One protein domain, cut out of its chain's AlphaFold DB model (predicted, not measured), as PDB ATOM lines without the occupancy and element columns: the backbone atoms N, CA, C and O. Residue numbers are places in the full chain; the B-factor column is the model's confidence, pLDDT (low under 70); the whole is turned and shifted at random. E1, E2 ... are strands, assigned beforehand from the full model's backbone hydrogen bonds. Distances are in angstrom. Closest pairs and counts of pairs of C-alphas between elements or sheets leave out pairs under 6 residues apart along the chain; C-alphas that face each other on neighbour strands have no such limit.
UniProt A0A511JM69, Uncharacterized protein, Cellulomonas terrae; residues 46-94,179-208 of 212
ATOM      1  N   TRP A  46       0.131   1.415 -92.436       95.62
ATOM      2  CA  TRP A  46       1.159   0.673 -93.148       95.62
ATOM      3  C   TRP A  46       1.186   1.095 -94.611       95.62
ATOM      4  O   TRP A  46       0.132   1.215 -95.242       95.62
ATOM      5  N   LEU A  47       2.387   1.308 -95.131       94.50
ATOM      6  CA  LEU A  47       2.657   1.541 -96.535       94.50
ATOM      7  C   LEU A  47       3.637   0.471 -97.003       94.50
ATOM      8  O   LEU A  47       4.666   0.256 -96.366       94.50
ATOM      9  N   ASP A  48       3.306  -0.182 -98.111       94.69
ATOM     10  CA  ASP A  48       4.213  -1.129 -98.757       94.69
ATOM     11  C   ASP A  48       5.502  -0.417 -99.176       94.69
ATOM     12  O   ASP A  48       6.581  -0.737 -98.692       94.69
ATOM     13  N   ASP A  49       5.344   0.660 -99.946       93.94
ATOM     14  CA  ASP A  49       6.418   1.543-100.377       93.94
ATOM     15  C   ASP A  49       6.121   2.993 -99.975       93.94
ATOM     16  O   ASP A  49       4.982   3.472-100.047       93.94
ATOM     17  N   LEU A  50       7.173   3.723 -99.613       95.00
ATOM     18  CA  LEU A  50       7.163   5.165 -99.407       95.00
ATOM     19  C   LEU A  50       8.328   5.781-100.178       95.00
ATOM     20  O   LEU A  50       9.469   5.351-100.029       95.00
ATOM     21  N   VAL A  51       8.045   6.824-100.956       95.94
ATOM     22  CA  VAL A  51       9.071   7.655-101.592       95.94
ATOM     23  C   VAL A  51       8.851   9.105-101.182       95.94
ATOM     24  O   VAL A  51       7.747   9.635-101.318       95.94
ATOM     25  N   LEU A  52       9.911   9.732-100.688       95.12
ATOM     26  CA  LEU A  52      10.011  11.161-100.436       95.12
ATOM     27  C   LEU A  52      11.031  11.739-101.413       95.12
ATOM     28  O   LEU A  52      12.161  11.269-101.475       95.12
ATOM     29  N   ASP A  53      10.625  12.769-102.141       97.31
ATOM     30  CA  ASP A  53      11.495  13.556-103.010       97.31
ATOM     31  C   ASP A  53      11.279  15.030-102.657       97.31
ATOM     32  O   ASP A  53      10.188  15.581-102.853       97.31
ATOM     33  N   ALA A  54      12.278  15.628-102.015       95.75
ATOM     34  CA  ALA A  54      12.208  16.961-101.448       95.75
ATOM     35  C   ALA A  54      13.484  17.746-101.759       95.75
ATOM     36  O   ALA A  54      14.574  17.385-101.329       95.75
ATOM     37  N   GLY A  55      13.340  18.895-102.425       95.75
ATOM     38  CA  GLY A  55      14.481  19.777-102.698       95.75
ATOM     39  C   GLY A  55      15.120  20.369-101.434       95.75
ATOM     40  O   GLY A  55      16.316  20.639-101.425       95.75
ATOM     41  N   THR A  56      14.347  20.540-100.356       93.94
ATOM     42  CA  THR A  56      14.849  21.037 -99.067       93.94
ATOM     43  C   THR A  56      14.114  20.374 -97.908       93.94
ATOM     44  O   THR A  56      12.884  20.286 -97.924       93.94
ATOM     45  N   VAL A  57      14.857  19.987 -96.869       92.31
ATOM     46  CA  VAL A  57      14.319  19.535 -95.579       92.31
ATOM     47  C   VAL A  57      14.951  20.360 -94.465       92.31
ATOM     48  O   VAL A  57      16.168  20.387 -94.323       92.31
ATOM     49  N   THR A  58      14.126  21.021 -93.656       90.25
ATOM     50  CA  THR A  58      14.584  21.773 -92.482       90.25
ATOM     51  C   THR A  58      14.309  20.963 -91.221       90.25
ATOM     52  O   THR A  58      13.161  20.631 -90.925       90.25
ATOM     53  N   LEU A  59      15.372  20.665 -90.484       84.88
ATOM     54  CA  LEU A  59      15.358  20.083 -89.148       84.88
ATOM     55  C   LEU A  59      15.621  21.194 -88.110       84.88
ATOM     56  O   LEU A  59      16.037  22.288 -88.491       84.88
ATOM     57  N   PRO A  60      15.379  20.958 -86.805       80.56
ATOM     58  CA  PRO A  60      15.592  21.978 -85.773       80.56
ATOM     59  C   PRO A  60      16.996  22.599 -85.781       80.56
ATOM     60  O   PRO A  60      17.117  23.804 -85.578       80.56
ATOM     61  N   ASP A  61      18.018  21.788 -86.065       78.50
ATOM     62  CA  ASP A  61      19.428  22.181 -85.965       78.50
ATOM     63  C   ASP A  61      20.145  22.241 -87.325       78.50
ATOM     64  O   ASP A  61      21.331  22.548 -87.386       78.50
ATOM     65  N   THR A  62      19.470  21.909 -88.433       86.19
ATOM     66  CA  THR A  62      20.126  21.813 -89.745       86.19
ATOM     67  C   THR A  62      19.147  21.929 -90.914       86.19
ATOM     68  O   THR A  62      17.942  21.731 -90.767       86.19
ATOM     69  N   THR A  63      19.659  22.242 -92.101       91.00
ATOM     70  CA  THR A  63      18.905  22.200 -93.358       91.00
ATOM     71  C   THR A  63      19.641  21.328 -94.364       91.00
ATOM     72  O   THR A  63      20.844  21.469 -94.554       91.00
ATOM     73  N   LEU A  64      18.903  20.437 -95.015       92.94
ATOM     74  CA  LEU A  64      19.393  19.530 -96.047       92.94
ATOM     75  C   LEU A  64      18.819  19.927 -97.407       92.94
ATOM     76  O   LEU A  64      17.683  20.411 -97.487       92.94
ATOM     77  N   HIS A  65      19.579  19.670 -98.465       96.31
ATOM     78  CA  HIS A  65      19.161  19.840 -99.855       96.31
ATOM     79  C   HIS A  65      19.079  18.498-100.581       96.31
ATOM     80  O   HIS A  65      19.682  17.514-100.155       96.31
ATOM     81  N   ASP A  66      18.293  18.466-101.657       96.00
ATOM     82  CA  ASP A  66      18.173  17.331-102.582       96.00
ATOM     83  C   ASP A  66      17.951  15.986-101.880       96.00
ATOM     84  O   ASP A  66      18.631  14.989-102.149       96.00
ATOM     85  N   VAL A  67      16.992  15.978-100.953       96.69
ATOM     86  CA  VAL A  67      16.672  14.826-100.120       96.69
ATOM     87  C   VAL A  67      15.758  13.882-100.883       96.69
ATOM     88  O   VAL A  67      14.606  14.198-101.180       96.69
ATOM     89  N   THR A  68      16.258  12.684-101.154       97.38
ATOM     90  CA  THR A  68      15.466  11.561-101.650       97.38
ATOM     91  C   THR A  68      15.477  10.461-100.601       97.38
ATOM     92  O   THR A  68      16.535  10.075-100.122       97.38
ATOM     93  N   ALA A  69      14.316   9.928-100.241       95.94
ATOM     94  CA  ALA A  69      14.224   8.745 -99.398       95.94
ATOM     95  C   ALA A  69      13.269   7.731-100.020       95.94
ATOM     96  O   ALA A  69      12.187   8.085-100.485       95.94
ATOM     97  N   SER A  70      13.658   6.463 -99.998       97.06
ATOM     98  CA  SER A  70      12.805   5.339-100.369       97.06
ATOM     99  C   SER A  70      12.782   4.339 -99.226       97.06
ATOM    100  O   SER A  70      13.821   4.034 -98.642       97.06
ATOM    101  N   ALA A  71      11.599   3.861 -98.867       95.56
ATOM    102  CA  ALA A  71      11.423   2.944 -97.755       95.56
ATOM    103  C   ALA A  71      10.371   1.885 -98.076       95.56
ATOM    104  O   ALA A  71       9.414   2.160 -98.798       95.56
ATOM    105  N   GLN A  72      10.555   0.694 -97.511       95.94
ATOM    106  CA  GLN A  72       9.672  -0.458 -97.678       95.94
ATOM    107  C   GLN A  72       9.115  -0.922 -96.331       95.94
ATOM    108  O   GLN A  72       9.788  -0.826 -95.300       95.94
ATOM    109  N   GLY A  73       7.892  -1.451 -96.342       94.38
ATOM    110  CA  GLY A  73       7.224  -1.987 -95.158       94.38
ATOM    111  C   GLY A  73       7.035  -0.939 -94.060       94.38
ATOM    112  O   GLY A  73       7.228  -1.226 -92.880       94.38
ATOM    113  N   VAL A  74       6.704   0.293 -94.442       95.50
ATOM    114  CA  VAL A  74       6.678   1.442 -93.540       95.50
ATOM    115  C   VAL A  74       5.459   1.392 -92.631       95.50
ATOM    116  O   VAL A  74       4.324   1.417 -93.097       95.50
ATOM    117  N   ARG A  75       5.682   1.400 -91.319       94.88
ATOM    118  CA  ARG A  75       4.661   1.617 -90.289       94.88
ATOM    119  C   ARG A  75       4.822   3.027 -89.735       94.88
ATOM    120  O   ARG A  75       5.879   3.369 -89.218       94.88
ATOM    121  N   THR A  76       3.782   3.846 -89.827       93.44
ATOM    122  CA  THR A  76       3.760   5.202 -89.259       93.44
ATOM    123  C   THR A  76       2.672   5.309 -88.205       93.44
ATOM    124  O   THR A  76       1.561   4.817 -88.395       93.44
ATOM    125  N   GLY A  77       2.977   5.980 -87.099       91.06
ATOM    126  CA  GLY A  77       2.059   6.162 -85.981       91.06
ATOM    127  C   GLY A  77       2.468   7.330 -85.078       91.06
ATOM    128  O   GLY A  77       3.319   8.134 -85.458       91.06
ATOM    129  N   PRO A  78       1.870   7.439 -83.879       86.69
ATOM    130  CA  PRO A  78       2.148   8.526 -82.936       86.69
ATOM    131  C   PRO A  78       3.603   8.584 -82.462       86.69
ATOM    132  O   PRO A  78       4.108   9.665 -82.180       86.69
ATOM    133  N   ASP A  79       4.263   7.429 -82.385       85.50
ATOM    134  CA  ASP A  79       5.630   7.304 -81.872       85.50
ATOM    135  C   ASP A  79       6.700   7.543 -82.949       85.50
ATOM    136  O   ASP A  79       7.887   7.615 -82.634       85.50
ATOM    137  N   GLY A  80       6.298   7.667 -84.220       90.56
ATOM    138  CA  GLY A  80       7.232   7.845 -85.324       90.56
ATOM    139  C   GLY A  80       6.941   6.987 -86.548       90.56
ATOM    140  O   GLY A  80       5.800   6.608 -86.834       90.56
ATOM    141  N   LEU A  81       8.019   6.696 -87.266       93.56
ATOM    142  CA  LEU A  81       8.056   5.869 -88.461       93.56
ATOM    143  C   LEU A  81       9.052   4.724 -88.256       93.56
ATOM    144  O   LEU A  81      10.176   4.944 -87.809       93.56
ATOM    145  N   VAL A  82       8.642   3.508 -88.614       95.25
ATOM    146  CA  VAL A  82       9.510   2.328 -88.691       95.25
ATOM    147  C   VAL A  82       9.448   1.767 -90.106       95.25
ATOM    148  O   VAL A  82       8.353   1.545 -90.614       95.25
ATOM    149  N   ALA A  83      10.589   1.532 -90.742       95.88
ATOM    150  CA  ALA A  83      10.675   0.924 -92.068       95.88
ATOM    151  C   ALA A  83      11.472  -0.378 -92.004       95.88
ATOM    152  O   ALA A  83      12.477  -0.452 -91.305       95.88
ATOM    153  N   THR A  84      11.052  -1.395 -92.755       95.38
ATOM    154  CA  THR A  84      11.806  -2.653 -92.858       95.38
ATOM    155  C   THR A  84      13.134  -2.437 -93.565       95.38
ATOM    156  O   THR A  84      14.140  -2.970 -93.120       95.38
ATOM    157  N   ALA A  85      13.136  -1.631 -94.624       96.00
ATOM    158  CA  ALA A  85      14.336  -1.200 -95.324       96.00
ATOM    159  C   ALA A  85      14.171   0.261 -95.743       96.00
ATOM    160  O   ALA A  85      13.067   0.681 -96.105       96.00
ATOM    161  N   MET A  86      15.253   1.031 -95.700       97.19
ATOM    162  CA  MET A  86      15.261   2.427 -96.125       97.19
ATOM    163  C   MET A  86      16.589   2.789 -96.784       97.19
ATOM    164  O   MET A  86      17.655   2.378 -96.331       97.19
ATOM    165  N   VAL A  87      16.504   3.594 -97.839       97.44
ATOM    166  CA  VAL A  87      17.632   4.261 -98.492       97.44
ATOM    167  C   VAL A  87      17.347   5.754 -98.504       97.44
ATOM    168  O   VAL A  87      16.237   6.163 -98.855       97.44
ATOM    169  N   VAL A  88      18.331   6.557 -98.114       96.81
ATOM    170  CA  VAL A  88      18.240   8.015 -98.070       96.81
ATOM    171  C   VAL A  88      19.461   8.605 -98.748       96.81
ATOM    172  O   VAL A  88      20.585   8.261 -98.407       96.81
ATOM    173  N   ASP A  89      19.238   9.545 -99.650       96.75
ATOM    174  CA  ASP A  89      20.272  10.401-100.196       96.75
ATOM    175  C   ASP A  89      19.957  11.848 -99.827       96.75
ATOM    176  O   ASP A  89      18.822  12.296 -99.986       96.75
ATOM    177  N   ALA A  90      20.946  12.584 -99.334       96.25
ATOM    178  CA  ALA A  90      20.780  13.983 -98.960       96.25
ATOM    179  C   ALA A  90      22.086  14.754 -99.139       96.25
ATOM    180  O   ALA A  90      23.170  14.223 -98.896       96.25
ATOM    181  N   THR A  91      21.982  16.019 -99.531       96.44
ATOM    182  CA  THR A  91      23.110  16.948 -99.583       96.44
ATOM    183  C   THR A  91      23.129  17.786 -98.308       96.44
ATOM    184  O   THR A  91      22.171  18.500 -98.002       96.44
ATOM    185  N   VAL A  92      24.229  17.708 -97.558       94.94
ATOM    186  CA  VAL A  92      24.521  18.603 -96.434       94.94
ATOM    187  C   VAL A  92      25.279  19.815 -96.982       94.94
ATOM    188  O   VAL A  92      26.410  19.643 -97.445       94.94
ATOM    189  N   PRO A  93      24.706  21.029 -96.942       95.19
ATOM    190  CA  PRO A  93      25.361  22.213 -97.488       95.19
ATOM    191  C   PRO A  93      26.653  22.542 -96.741       95.19
ATOM    192  O   PRO A  93      26.746  22.339 -95.529       95.19
ATOM    193  N   PHE A  94      27.639  23.113 -97.433       94.25
ATOM    194  CA  PHE A  94      28.897  23.502 -96.788       94.25
ATOM    195  C   PHE A  94      28.715  24.512 -95.655       94.25
ATOM    196  O   PHE A  94      29.406  24.401 -94.646       94.25
ATOM    197  N   LEU A 179      21.968  10.149 -86.647       84.12
ATOM    198  CA  LEU A 179      21.367   9.155 -87.537       84.12
ATOM    199  C   LEU A 179      20.239   8.373 -86.845       84.12
ATOM    200  O   LEU A 179      20.401   7.946 -85.697       84.12
ATOM    201  N   PRO A 180      19.108   8.142 -87.538       87.12
ATOM    202  CA  PRO A 180      18.085   7.209 -87.087       87.12
ATOM    203  C   PRO A 180      18.661   5.817 -86.812       87.12
ATOM    204  O   PRO A 180      19.529   5.338 -87.546       87.12
ATOM    205  N   GLU A 181      18.134   5.138 -85.789       89.75
ATOM    206  CA  GLU A 181      18.484   3.740 -85.523       89.75
ATOM    207  C   GLU A 181      18.238   2.903 -86.784       89.75
ATOM    208  O   GLU A 181      17.199   3.055 -87.425       89.75
ATOM    209  N   GLY A 182      19.187   2.031 -87.126       92.38
ATOM    210  CA  GLY A 182      19.110   1.151 -88.295       92.38
ATOM    211  C   GLY A 182      19.705   1.736 -89.577       92.38
ATOM    212  O   GLY A 182      20.046   0.958 -90.459       92.38
ATOM    213  N   LEU A 183      19.903   3.058 -89.689       93.06
ATOM    214  CA  LEU A 183      20.592   3.648 -90.843       93.06
ATOM    215  C   LEU A 183      22.108   3.643 -90.665       93.06
ATOM    216  O   LEU A 183      22.633   3.984 -89.607       93.06
ATOM    217  N   VAL A 184      22.807   3.316 -91.749       93.69
ATOM    218  CA  VAL A 184      24.266   3.353 -91.835       93.69
ATOM    219  C   VAL A 184      24.666   4.245 -93.002       93.69
ATOM    220  O   VAL A 184      24.035   4.222 -94.061       93.69
ATOM    221  N   LEU A 185      25.708   5.050 -92.801       94.12
ATOM    222  CA  LEU A 185      26.309   5.841 -93.865       94.12
ATOM    223  C   LEU A 185      27.067   4.909 -94.819       94.12
ATOM    224  O   LEU A 185      27.964   4.190 -94.397       94.12
ATOM    225  N   GLN A 186      26.734   4.943 -96.101       94.94
ATOM    226  CA  GLN A 186      27.333   4.070 -97.112       94.94
ATOM    227  C   GLN A 186      28.408   4.793 -97.913       94.94
ATOM    228  O   GLN A 186      29.461   4.230 -98.200       94.94
ATOM    229  N   GLU A 187      28.128   6.040 -98.280       94.56
ATOM    230  CA  GLU A 187      28.979   6.835 -99.152       94.56
ATOM    231  C   GLU A 187      28.816   8.319 -98.833       94.56
ATOM    232  O   GLU A 187      27.732   8.777 -98.462       94.56
ATOM    233  N   VAL A 188      29.903   9.070 -99.011       95.38
ATOM    234  CA  VAL A 188      29.892  10.529 -99.043       95.38
ATOM    235  C   VAL A 188      30.684  10.988-100.252       95.38
ATOM    236  O   VAL A 188      31.814  10.556-100.465       95.38
ATOM    237  N   VAL A 189      30.088  11.892-101.021       95.56
ATOM    238  CA  VAL A 189      30.712  12.532-102.176       95.56
ATOM    239  C   VAL A 189      30.723  14.035-101.953       95.56
ATOM    240  O   VAL A 189      29.690  14.635-101.656       95.56
ATOM    241  N   VAL A 190      31.889  14.653-102.119       96.25
ATOM    242  CA  VAL A 190      32.006  16.112-102.133       96.25
ATOM    243  C   VAL A 190      31.492  16.631-103.476       96.25
ATOM    244  O   VAL A 190      31.925  16.171-104.533       96.25
ATOM    245  N   GLN A 191      30.548  17.563-103.434       95.19
ATOM    246  CA  GLN A 191      29.970  18.238-104.595       95.19
ATOM    247  C   GLN A 191      30.211  19.747-104.499       95.19
ATOM    248  O   GLN A 191      30.761  20.238-103.515       95.19
ATOM    249  N   ASP A 192      29.816  20.491-105.531       93.69
ATOM    250  CA  ASP A 192      30.037  21.939-105.580       93.69
ATOM    251  C   ASP A 192      29.249  22.705-104.498       93.69
ATOM    252  O   ASP A 192      29.650  23.793-104.087       93.69
ATOM    253  N   ASP A 193      28.140  22.136-104.031       92.62
ATOM    254  CA  ASP A 193      27.172  22.735-103.112       92.62
ATOM    255  C   ASP A 193      27.134  22.076-101.721       92.62
ATOM    256  O   ASP A 193      26.472  22.588-100.814       92.62
ATOM    257  N   GLY A 194      27.872  20.983-101.508       95.25
ATOM    258  CA  GLY A 194      27.959  20.339-100.201       95.25
ATOM    259  C   GLY A 194      28.469  18.904-100.223       95.25
ATOM    260  O   GLY A 194      29.102  18.441-101.172       95.25
ATOM    261  N   PHE A 195      28.173  18.182 -99.146       95.44
ATOM    262  CA  PHE A 195      28.458  16.759 -99.000       95.44
ATOM    263  C   PHE A 195      27.206  15.946 -99.315       95.44
ATOM    264  O   PHE A 195      26.239  15.963 -98.551       95.44
ATOM    265  N   ARG A 196      27.223  15.208-100.424       96.38
ATOM    266  CA  ARG A 196      26.167  14.257-100.771       96.38
ATOM    267  C   ARG A 196      26.397  12.960-100.012       96.38
ATOM    268  O   ARG A 196      27.331  12.227-100.324       96.38
ATOM    269  N   ALA A 197      25.543  12.682 -99.039       95.38
ATOM    270  CA  ALA A 197      25.556  11.451 -98.269       95.38
ATOM    271  C   ALA A 197      24.525  10.460 -98.820       95.38
ATOM    272  O   ALA A 197      23.395  10.849 -99.124       95.38
ATOM    273  N   SER A 198      24.915   9.189 -98.900       96.31
ATOM    274  CA  SER A 198      24.020   8.063 -99.162       96.31
ATOM    275  C   SER A 198      23.985   7.158 -97.940       96.31
ATOM    276  O   SER A 198      25.027   6.736 -97.433       96.31
ATOM    277  N   LEU A 199      22.786   6.881 -97.441       95.69
ATOM    278  CA  LEU A 199      22.536   6.071 -96.259       95.69
ATOM    279  C   LEU A 199      21.606   4.923 -96.607       95.69
ATOM    280  O   LEU A 199      20.655   5.085 -97.371       95.69
ATOM    281  N   SER A 200      21.837   3.768 -95.999       96.56
ATOM    282  CA  SER A 200      20.932   2.632 -96.133       96.56
ATOM    283  C   SER A 200      20.891   1.809 -94.868       96.56
ATOM    284  O   SER A 200      21.874   1.749 -94.127       96.56
ATOM    285  N   GLY A 201      19.787   1.115 -94.662       96.12
ATOM    286  CA  GLY A 201      19.726   0.096 -93.636       96.12
ATOM    287  C   GLY A 201      18.358  -0.532 -93.489       96.12
ATOM    288  O   GLY A 201      17.427  -0.235 -94.243       96.12
ATOM    289  N   ASP A 202      18.277  -1.406 -92.498       96.44
ATOM    290  CA  ASP A 202      17.115  -2.225 -92.190       96.44
ATOM    291  C   ASP A 202      16.570  -1.865 -90.803       96.44
ATOM    292  O   ASP A 202      17.293  -1.336 -89.955       96.44
ATOM    293  N   ASP A 203      15.288  -2.155 -90.573       94.56
ATOM    294  CA  ASP A 203      14.589  -1.889 -89.306       94.56
ATOM    295  C   ASP A 203      14.755  -0.434 -88.818       94.56
ATOM    296  O   ASP A 203      14.916  -0.151 -87.626       94.56
ATOM    297  N   VAL A 204      14.708   0.506 -89.765       95.38
ATOM    298  CA  VAL A 204      14.992   1.918 -89.528       95.38
ATOM    299  C   VAL A 204      13.894   2.562 -88.698       95.38
ATOM    300  O   VAL A 204      12.722   2.509 -89.076       95.38
ATOM    301  N   ARG A 205      14.266   3.233 -87.603       93.62
ATOM    302  CA  ARG A 205      13.333   3.931 -86.708       93.62
ATOM    303  C   ARG A 205      13.602   5.431 -86.670       93.62
ATOM    304  O   ARG A 205      14.616   5.884 -86.148       93.62
ATOM    305  N   ILE A 206      12.621   6.201 -87.128       89.31
ATOM    306  CA  ILE A 206      12.599   7.661 -87.040       89.31
ATOM    307  C   ILE A 206      11.601   8.059 -85.958       89.31
ATOM    308  O   ILE A 206      10.408   7.773 -86.067       89.31
ATOM    309  N   VAL A 207      12.083   8.739 -84.920       86.75
ATOM    310  CA  VAL A 207      11.239   9.259 -83.840       86.75
ATOM    311  C   VAL A 207      10.900  10.710 -84.148       86.75
ATOM    312  O   VAL A 207      11.796  11.529 -84.349       86.75
ATOM    313  N   PHE A 208       9.613  11.048 -84.172       70.88
ATOM    314  CA  PHE A 208       9.220  12.451 -84.247       70.88
ATOM    315  C   PHE A 208       9.306  13.060 -82.844       70.88
ATOM    316  O   PHE A 208       8.751  12.484 -81.904       70.88
TER     317      PHE A 208
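What this domain is: This is residues 46 to 94 and 179 to 208 of the 212 residues of an uncharacterized protein of Cellulomonas terrae (UniProt A0A511JM69). The domain is one arched antiparallel sheet of five long strands lying side by side, with each strand bent along its length. At one end E2, E3 and E5 fold over, and at the other end the E1-E2 hairpin turns over to the same side, making a trough with no named helix on either face. The printed part has 79 residues, with E1 to E5 in that order along the chain, no named helix and 65 residues in the strands: the class is all strand. The order across the sheet is E1, E2, E3, E5, E4. The whole is compact, with a radius of gyration of the C-alphas of 12.6 A, yet elongated, with spans of 38 by 24 by 20 A.

How they stand to each other: E1, residues 46 to 58, is an edge strand and bends by 100 degrees at residue 55. E2, residues 63 to 77, forms a hairpin with it, antiparallel at 163 degrees; C-alphas 55 and 66 face each other at 4.4 A, and N 52 and O 69 are 2.8 A apart, within hydrogen-bond range. E2 bends by 111 degrees at residue 73. E3, residues 80 to 93, forms the next hairpin with E2, at 176 degrees, with N 70 and O 87 at 2.8 A; it bends by 116 degrees at residue 84. E1, E2 and E3 are a meander, each strand the antiparallel neighbour of the one before. E5, residues 194 to 206, is the antiparallel neighbour of E3 at 172 degrees, with N 88 and O 199 at 2.8 A, and bends by 123 degrees at residue 203. E4, residues 181 to 190, is the other edge strand; it bends by 51 degrees at residue 186 and forms a hairpin with E5 at 165 degrees, with N 198 and O 187 at 2.9 A. E1 is apart from E4 and E5, and E2 is apart from E4. The sheet is twisted, with C-alphas up to 9.0 A off its best plane.

Where its parts are: E1 begins at C-alpha 46 (1.159, 0.673, -93.148) and measures 25.0 A from first to last C-alpha. E2 measures 24.4 A and E3 26.1 A, the latter ending at C-alpha 93 (25.361, 22.213, -97.488). E4 measures 24.7 A. E5 measures 23.9 A and ends at C-alpha 206 (12.599, 7.661, -87.040).

The domain as a whole: The C-alphas of Pro 78 and Asp 192, 38.3 A apart, are the two farthest apart. Residues 95 to 178 are not printed, and C-alphas 94 and 179 are 18.7 A apart across this cut, in the link from E3 to E4. The links printed whole are tight. The mean pLDDT of the printed part is 93.4, and no printed residue is under 70.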